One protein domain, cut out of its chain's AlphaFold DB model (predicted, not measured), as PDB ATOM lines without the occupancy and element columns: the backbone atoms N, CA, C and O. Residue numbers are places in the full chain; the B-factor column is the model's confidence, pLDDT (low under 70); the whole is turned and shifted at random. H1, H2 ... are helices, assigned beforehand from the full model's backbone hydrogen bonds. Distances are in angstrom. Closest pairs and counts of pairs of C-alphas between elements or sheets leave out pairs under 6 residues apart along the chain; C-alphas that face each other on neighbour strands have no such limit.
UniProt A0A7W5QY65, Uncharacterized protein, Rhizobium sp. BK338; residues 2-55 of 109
ATOM      1  N   ILE A   2     181.454 178.496 177.561       90.88
ATOM      2  CA  ILE A   2     180.397 177.467 177.755       90.88
ATOM      3  C   ILE A   2     180.986 176.110 178.157       90.88
ATOM      4  O   ILE A   2     180.475 175.451 179.056       90.88
ATOM      5  N   TRP A   3     182.075 175.703 177.500       95.75
ATOM      6  CA  TRP A   3     182.712 174.426 177.799       95.75
ATOM      7  C   TRP A   3     183.208 174.357 179.245       95.75
ATOM      8  O   TRP A   3     182.923 173.391 179.937       95.75
ATOM      9  N   ASP A   4     183.856 175.414 179.732       96.31
ATOM     10  CA  ASP A   4     184.304 175.539 181.120       96.31
ATOM     11  C   ASP A   4     183.140 175.465 182.113       96.31
ATOM     12  O   ASP A   4     183.260 174.768 183.116       96.31
ATOM     13  N   SER A   5     182.003 176.112 181.827       95.44
ATOM     14  CA  SER A   5     180.803 176.004 182.668       95.44
ATOM     15  C   SER A   5     180.309 174.567 182.793       95.44
ATOM     16  O   SER A   5     179.848 174.197 183.862       95.44
ATOM     17  N   VAL A   6     180.414 173.753 181.737       94.19
ATOM     18  CA  VAL A   6     180.025 172.333 181.765       94.19
ATOM     19  C   VAL A   6     181.102 171.482 182.434       94.19
ATOM     20  O   VAL A   6     180.796 170.703 183.329       94.19
ATOM     21  N   ALA A   7     182.361 171.632 182.033       94.00
ATOM     22  CA  ALA A   7     183.461 170.794 182.497       94.00
ATOM     23  C   ALA A   7     183.801 171.020 183.978       94.00
ATOM     24  O   ALA A   7     184.219 170.089 184.660       94.00
ATOM     25  N   LEU A   8     183.621 172.243 184.481       93.31
ATOM     26  CA  LEU A   8     183.993 172.630 185.847       93.31
ATOM     27  C   LEU A   8     182.785 172.798 186.774       93.31
ATOM     28  O   LEU A   8     182.955 173.224 187.914       93.31
ATOM     29  N   ASN A   9     181.581 172.456 186.304       89.81
ATOM     30  CA  ASN A   9     180.321 172.670 187.022       89.81
ATOM     31  C   ASN A   9     180.314 172.046 188.432       89.81
ATOM     32  O   ASN A   9     179.716 172.584 189.362       89.81
ATOM     33  N   SER A  10     181.036 170.936 188.580       89.56
ATOM     34  CA  SER A  10     181.167 170.156 189.804       89.56
ATOM     35  C   SER A  10     182.482 170.391 190.550       89.56
ATOM     36  O   SER A  10     182.755 169.701 191.531       89.56
ATOM     37  N   THR A  11     183.296 171.352 190.107       94.12
ATOM     38  CA  THR A  11     184.626 171.644 190.663       94.12
ATOM     39  C   THR A  11     184.658 173.074 191.203       94.12
ATOM     40  O   THR A  11     185.306 173.958 190.631       94.12
ATOM     41  N   PRO A  12     183.948 173.347 192.314       93.75
ATOM     42  CA  PRO A  12     183.748 174.705 192.810       93.75
ATOM     43  C   PRO A  12     185.039 175.406 193.235       93.75
ATOM     44  O   PRO A  12     185.123 176.628 193.141       93.75
ATOM     45  N   SER A  13     186.063 174.647 193.635       94.94
ATOM     46  CA  SER A  13     187.406 175.159 193.932       94.94
ATOM     47  C   SER A  13     188.093 175.817 192.730       94.94
ATOM     48  O   SER A  13     189.042 176.570 192.920       94.94
ATOM     49  N   ILE A  14     187.610 175.563 191.509       96.19
ATOM     50  CA  ILE A  14     188.098 176.181 190.273       96.19
ATOM     51  C   ILE A  14     187.018 177.088 189.677       96.19
ATOM     52  O   ILE A  14     187.281 178.260 189.417       96.19
ATOM     53  N   GLY A  15     185.800 176.570 189.479       96.25
ATOM     54  CA  GLY A  15     184.734 177.263 188.748       96.25
ATOM     55  C   GLY A  15     184.364 178.631 189.330       96.25
ATOM     56  O   GLY A  15     184.130 179.570 188.574       96.25
ATOM     57  N   LEU A  16     184.399 178.787 190.659       95.88
ATOM     58  CA  LEU A  16     184.097 180.058 191.334       95.88
ATOM     59  C   LEU A  16     185.144 181.162 191.102       95.88
ATOM     60  O   LEU A  16     184.849 182.325 191.364       95.88
ATOM     61  N   TYR A  17     186.343 180.811 190.634       96.69
ATOM     62  CA  TYR A  17     187.460 181.737 190.410       96.69
ATOM     63  C   TYR A  17     187.736 181.990 188.922       96.69
ATOM     64  O   TYR A  17     188.745 182.604 188.574       96.69
ATOM     65  N   LYS A  18     186.854 181.503 188.043       96.75
ATOM     66  CA  LYS A  18     186.903 181.726 186.596       96.75
ATOM     67  C   LYS A  18     186.095 182.955 186.172       96.75
ATOM     68  O   LYS A  18     185.668 183.751 187.008       96.75
ATOM     69  N   GLU A  19     185.936 183.137 184.864       97.06
ATOM     70  CA  GLU A  19     185.138 184.206 184.272       97.06
ATOM     71  C   GLU A  19     183.723 184.260 184.884       97.06
ATOM     72  O   GLU A  19     183.192 183.219 185.299       97.06
ATOM     73  N   PRO A  20     183.088 185.449 184.941       96.44
ATOM     74  CA  PRO A  20     181.827 185.648 185.655       96.44
ATOM     75  C   PRO A  20     180.721 184.650 185.293       96.44
ATOM     76  O   PRO A  20     179.967 184.234 186.169       96.44
ATOM     77  N   GLU A  21     180.634 184.224 184.035       95.62
ATOM     78  CA  GLU A  21     179.652 183.253 183.551       95.62
ATOM     79  C   GLU A  21     179.878 181.851 184.137       95.62
ATOM     80  O   GLU A  21     178.923 181.164 184.512       95.62
ATOM     81  N   VAL A  22     181.139 181.426 184.255       97.12
ATOM     82  CA  VAL A  22     181.516 180.133 184.849       97.12
ATOM     83  C   VAL A  22     181.291 180.172 186.358       97.12
ATOM     84  O   VAL A  22     180.701 179.242 186.920       97.12
ATOM     85  N   ALA A  23     181.684 181.273 187.001       95.88
ATOM     86  CA  ALA A  23     181.482 181.475 188.430       95.88
ATOM     87  C   ALA A  23     179.991 181.515 188.795       95.88
ATOM     88  O   ALA A  23     179.572 180.852 189.746       95.88
ATOM     89  N   LEU A  24     179.173 182.229 188.013       95.06
ATOM     90  CA  LEU A  24     177.724 182.302 188.209       95.06
ATOM     91  C   LEU A  24     177.056 180.940 187.994       95.06
ATOM     92  O   LEU A  24     176.216 180.548 188.801       95.06
ATOM     93  N   CYS A  25     177.452 180.198 186.956       95.81
ATOM     94  CA  CYS A  25     176.947 178.848 186.706       95.81
ATOM     95  C   CYS A  25     177.264 177.907 187.880       95.81
ATOM     96  O   CYS A  25     176.365 177.269 188.425       95.81
ATOM     97  N   THR A  26     178.519 177.905 188.336       95.62
ATOM     98  CA  THR A  26     178.970 177.107 189.487       95.62
ATOM     99  C   THR A  26     178.201 177.476 190.760       95.62
ATOM    100  O   THR A  26     177.741 176.598 191.491       95.62
ATOM    101  N   ALA A  27     178.008 178.772 191.024       94.81
ATOM    102  CA  ALA A  27     177.248 179.246 192.178       94.81
ATOM    103  C   ALA A  27     175.761 178.862 192.099       94.81
ATOM    104  O   ALA A  27     175.188 178.469 193.113       94.81
ATOM    105  N   GLY A  28     175.150 178.940 190.914       94.81
ATOM    106  CA  GLY A  28     173.760 178.537 190.686       94.81
ATOM    107  C   GLY A  28     173.541 177.042 190.906       94.81
ATOM    108  O   GLY A  28     172.605 176.658 191.602       94.81
ATOM    109  N   ILE A  29     174.444 176.199 190.400       94.31
ATOM    110  CA  ILE A  29     174.418 174.746 190.643       94.31
ATOM    111  C   ILE A  29     174.618 174.453 192.133       94.31
ATOM    112  O   ILE A  29     173.884 173.656 192.714       94.31
ATOM    113  N   GLY A  30     175.561 175.148 192.776       94.62
ATOM    114  CA  GLY A  30     175.770 175.063 194.219       94.62
ATOM    115  C   GLY A  30     174.510 175.420 195.019       94.62
ATOM    116  O   GLY A  30     174.135 174.726 195.963       94.62
ATOM    117  N   LEU A  31     173.812 176.486 194.641       95.00
ATOM    118  CA  LEU A  31     172.546 176.856 195.266       95.00
ATOM    119  C   LEU A  31     171.486 175.764 195.072       95.00
ATOM    120  O   LEU A  31     170.855 175.340 196.040       95.00
ATOM    121  N   ASP A  32     171.300 175.300 193.838       93.50
ATOM    122  CA  ASP A  32     170.157 174.466 193.470       93.50
ATOM    123  C   ASP A  32     170.297 172.997 193.906       93.50
ATOM    124  O   ASP A  32     169.305 172.346 194.254       93.50
ATOM    125  N   VAL A  33     171.525 172.473 193.936       92.56
ATOM    126  CA  VAL A  33     171.811 171.064 194.263       92.56
ATOM    127  C   VAL A  33     172.174 170.878 195.736       92.56
ATOM    128  O   VAL A  33     171.706 169.927 196.362       92.56
ATOM    129  N   ILE A  34     172.986 171.778 196.301       92.38
ATOM    130  CA  ILE A  34     173.570 171.629 197.648       92.38
ATOM    131  C   ILE A  34     173.167 172.748 198.622       92.38
ATOM    132  O   ILE A  34     173.559 172.714 199.787       92.38
ATOM    133  N   GLY A  35     172.358 173.722 198.188       94.19
ATOM    134  CA  GLY A  35     171.841 174.791 199.050       94.19
ATOM    135  C   GLY A  35     172.863 175.876 199.394       94.19
ATOM    136  O   GLY A  35     172.680 176.620 200.363       94.19
ATOM    137  N   TRP A  36     173.958 175.990 198.644       94.31
ATOM    138  CA  TRP A  36     174.962 177.019 198.904       94.31
ATOM    139  C   TRP A  36     174.402 178.419 198.727       94.31
ATOM    140  O   TRP A  36     173.743 178.721 197.740       94.31
ATOM    141  N   ARG A  37     174.723 179.297 199.683       87.62
ATOM    142  CA  ARG A  37     174.274 180.695 199.673       87.62
ATOM    143  C   ARG A  37     172.751 180.826 199.525       87.62
ATOM    144  O   ARG A  37     172.285 181.838 199.021       87.62
ATOM    145  N   TYR A  38     171.972 179.848 200.000       93.56
ATOM    146  CA  TYR A  38     170.505 179.891 199.951       93.56
ATOM    147  C   TYR A  38     169.931 181.188 200.536       93.56
ATOM    148  O   TYR A  38     169.009 181.774 199.982       93.56
ATOM    149  N   SER A  39     170.534 181.686 201.619       93.12
ATOM    150  CA  SER A  39     170.159 182.943 202.272       93.12
ATOM    151  C   SER A  39     170.561 184.215 201.514       93.12
ATOM    152  O   SER A  39     170.205 185.306 201.952       93.12
ATOM    153  N   ALA A  40     171.302 184.110 200.407       93.06
ATOM    154  CA  ALA A  40     171.653 185.257 199.570       93.06
ATOM    155  C   ALA A  40     170.489 185.710 198.674       93.06
ATOM    156  O   ALA A  40     170.512 186.835 198.181       93.06
ATOM    157  N   LEU A  41     169.480 184.855 198.470       93.75
ATOM    158  CA  LEU A  41     168.229 185.211 197.805       93.75
ATOM    159  C   LEU A  41     167.122 185.404 198.839       93.75
ATOM    160  O   LEU A  41     167.089 184.742 199.879       93.75
ATOM    161  N   SER A  42     166.196 186.315 198.546       97.00
ATOM    162  CA  SER A  42     165.037 186.507 199.411       97.00
ATOM    163  C   SER A  42     164.151 185.256 199.394       97.00
ATOM    164  O   SER A  42     164.047 184.549 198.387       97.00
ATOM    165  N   SER A  43     163.462 184.984 200.502       96.31
ATOM    166  CA  SER A  43     162.493 183.884 200.560       96.31
ATOM    167  C   SER A  43     161.364 184.053 199.536       96.31
ATOM    168  O   SER A  43     160.862 183.059 199.016       96.31
ATOM    169  N   ALA A  44     161.001 185.299 199.211       97.81
ATOM    170  CA  ALA A  44     160.009 185.624 198.193       97.81
ATOM    171  C   ALA A  44     160.486 185.245 196.781       97.81
ATOM    172  O   ALA A  44     159.732 184.621 196.034       97.81
ATOM    173  N   ASP A  45     161.739 185.554 196.434       97.44
ATOM    174  CA  ASP A  45     162.314 185.177 195.138       97.44
ATOM    175  C   ASP A  45     162.443 183.662 195.005       97.44
ATOM    176  O   ASP A  45     162.046 183.104 193.983       97.44
ATOM    177  N   MET A  46     162.918 182.984 196.055       96.88
ATOM    178  CA  MET A  46     162.999 181.520 196.072       96.88
ATOM    179  C   MET A  46     161.624 180.877 195.882       96.88
ATOM    180  O   MET A  46     161.479 179.971 195.060       96.88
ATOM    181  N   ALA A  47     160.603 181.363 196.593       97.00
ATOM    182  CA  ALA A  47     159.240 180.859 196.456       97.00
ATOM    183  C   ALA A  47     158.688 181.077 195.040       97.00
ATOM    184  O   ALA A  47     158.094 180.161 194.470       97.00
ATOM    185  N   ARG A  48     158.923 182.255 194.446       98.19
ATOM    186  CA  ARG A  48     158.499 182.558 193.074       98.19
ATOM    187  C   ARG A  48     159.180 181.640 192.057       98.19
ATOM    188  O   ARG A  48     158.492 181.034 191.241       98.19
ATOM    189  N   ILE A  49     160.504 181.486 192.138       96.81
ATOM    190  CA  ILE A  49     161.279 180.634 191.221       96.81
ATOM    191  C   ILE A  49     160.823 179.178 191.324       96.81
ATOM    192  O   ILE A  49     160.535 178.567 190.303       96.81
ATOM    193  N   VAL A  50     160.703 178.625 192.534       96.75
ATOM    194  CA  VAL A  50     160.284 177.223 192.724       96.75
ATOM    195  C   VAL A  50     158.815 177.005 192.339       96.75
ATOM    196  O   VAL A  50     158.447 175.903 191.938       96.75
ATOM    197  N   SER A  51     157.972 178.040 192.421       97.81
ATOM    198  CA  SER A  51     156.596 177.985 191.915       97.81
ATOM    199  C   SER A  51     156.539 177.937 190.386       97.81
ATOM    200  O   SER A  51     155.700 177.220 189.846       97.81
ATOM    201  N   GLU A  52     157.382 178.705 189.690       98.31
ATOM    202  CA  GLU A  52     157.451 178.706 188.219       98.31
ATOM    203  C   GLU A  52     158.191 177.472 187.675       98.31
ATOM    204  O   GLU A  52     157.791 176.902 186.660       98.31
ATOM    205  N   PHE A  53     159.225 177.017 188.386       97.06
ATOM    206  CA  PHE A  53     160.057 175.862 188.050       97.06
ATOM    207  C   PHE A  53     160.052 174.847 189.205       97.06
ATOM    208  O   PHE A  53     160.997 174.791 190.002       97.06
ATOM    209  N   PRO A  54     158.989 174.028 189.333       96.69
ATOM    210  CA  PRO A  54     158.903 173.028 190.387       96.69
ATOM    211  C   PRO A  54     160.094 172.067 190.365       96.69
ATOM    212  O   PRO A  54     160.523 171.603 189.311       96.69
ATOM    213  N   ARG A  55     160.592 171.689 191.548       95.44
ATOM    214  CA  ARG A  55     161.762 170.798 191.672       95.44
ATOM    215  C   ARG A  55     161.485 169.345 191.276       95.44
ATOM    216  O   ARG A  55     162.420 168.590 191.060       95.44
TER     217      ARG A  55
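AT A GLANCE: This is residues 2 to 55 of the 109 residues of an uncharacterized protein of Rhizobium sp. BK338 (UniProt A0A7W5QY65). One helix, H3, runs through the middle of an elongated model, with two short helices, H1 and H2, packed on its first half at one end; H4 is set off at the other end, touching no helix. Residues 47 to 54, of which 47 to 52 belong to H4, stick out from the body. The printed part has 54 residues with four named helices in the order H1, H2, H3, H4 and no named strand; its class is all helix. It is only just compact, close to loose, with a radius of gyration of the C-alphas of 12.0 A and spans of 30 by 19 by 17 A.

HOW THE PARTS SIT: H3, residues 20 to 34, touches H1, residues 2 to 7, with residues 21 to 26 alone; the closest C-alphas, those of Ser 5 and Val 22, are 4.7 A apart. These two helices run the same way at a steep tilt of 43 degrees. H3 touches H2, residues 12 to 15, with residues 22 to 27 alone; the closest C-alphas, of Gly 15 and Ala 23, are 5.3 A apart. H1 and H2 are close but not clearly touching, with the C-alphas of Ser 5 and Gly 15 closest at 7.3 A. H4, residues 43 to 52, is apart from H1, H2 and H3. In H1, H3 and H4 every O i to N i+4 pair is within hydrogen-bond range; H2 is too short for such a pair.

IN THESE COORDINATES: H3 spans 20.2 A from C-alpha 20 at (181.827, 185.648, 185.655) to C-alpha 34. H1 begins at C-alpha 2 (180.397, 177.467, 177.755) and spans 8.7 A; H2 spans 4.9 A. H4 spans 14.3 A and ends at C-alpha 52 (157.451, 178.706, 188.219).

THE WHOLE: The C-alphas farthest apart, those of Trp 3 and Ala 44, are 32.5 A apart. The links H1 to H2 and H2 to H3 are tight, and H3 to H4, with 8 residues between them, is short. The printed part has no cut, and no printed residue is under 70 in pLDDT.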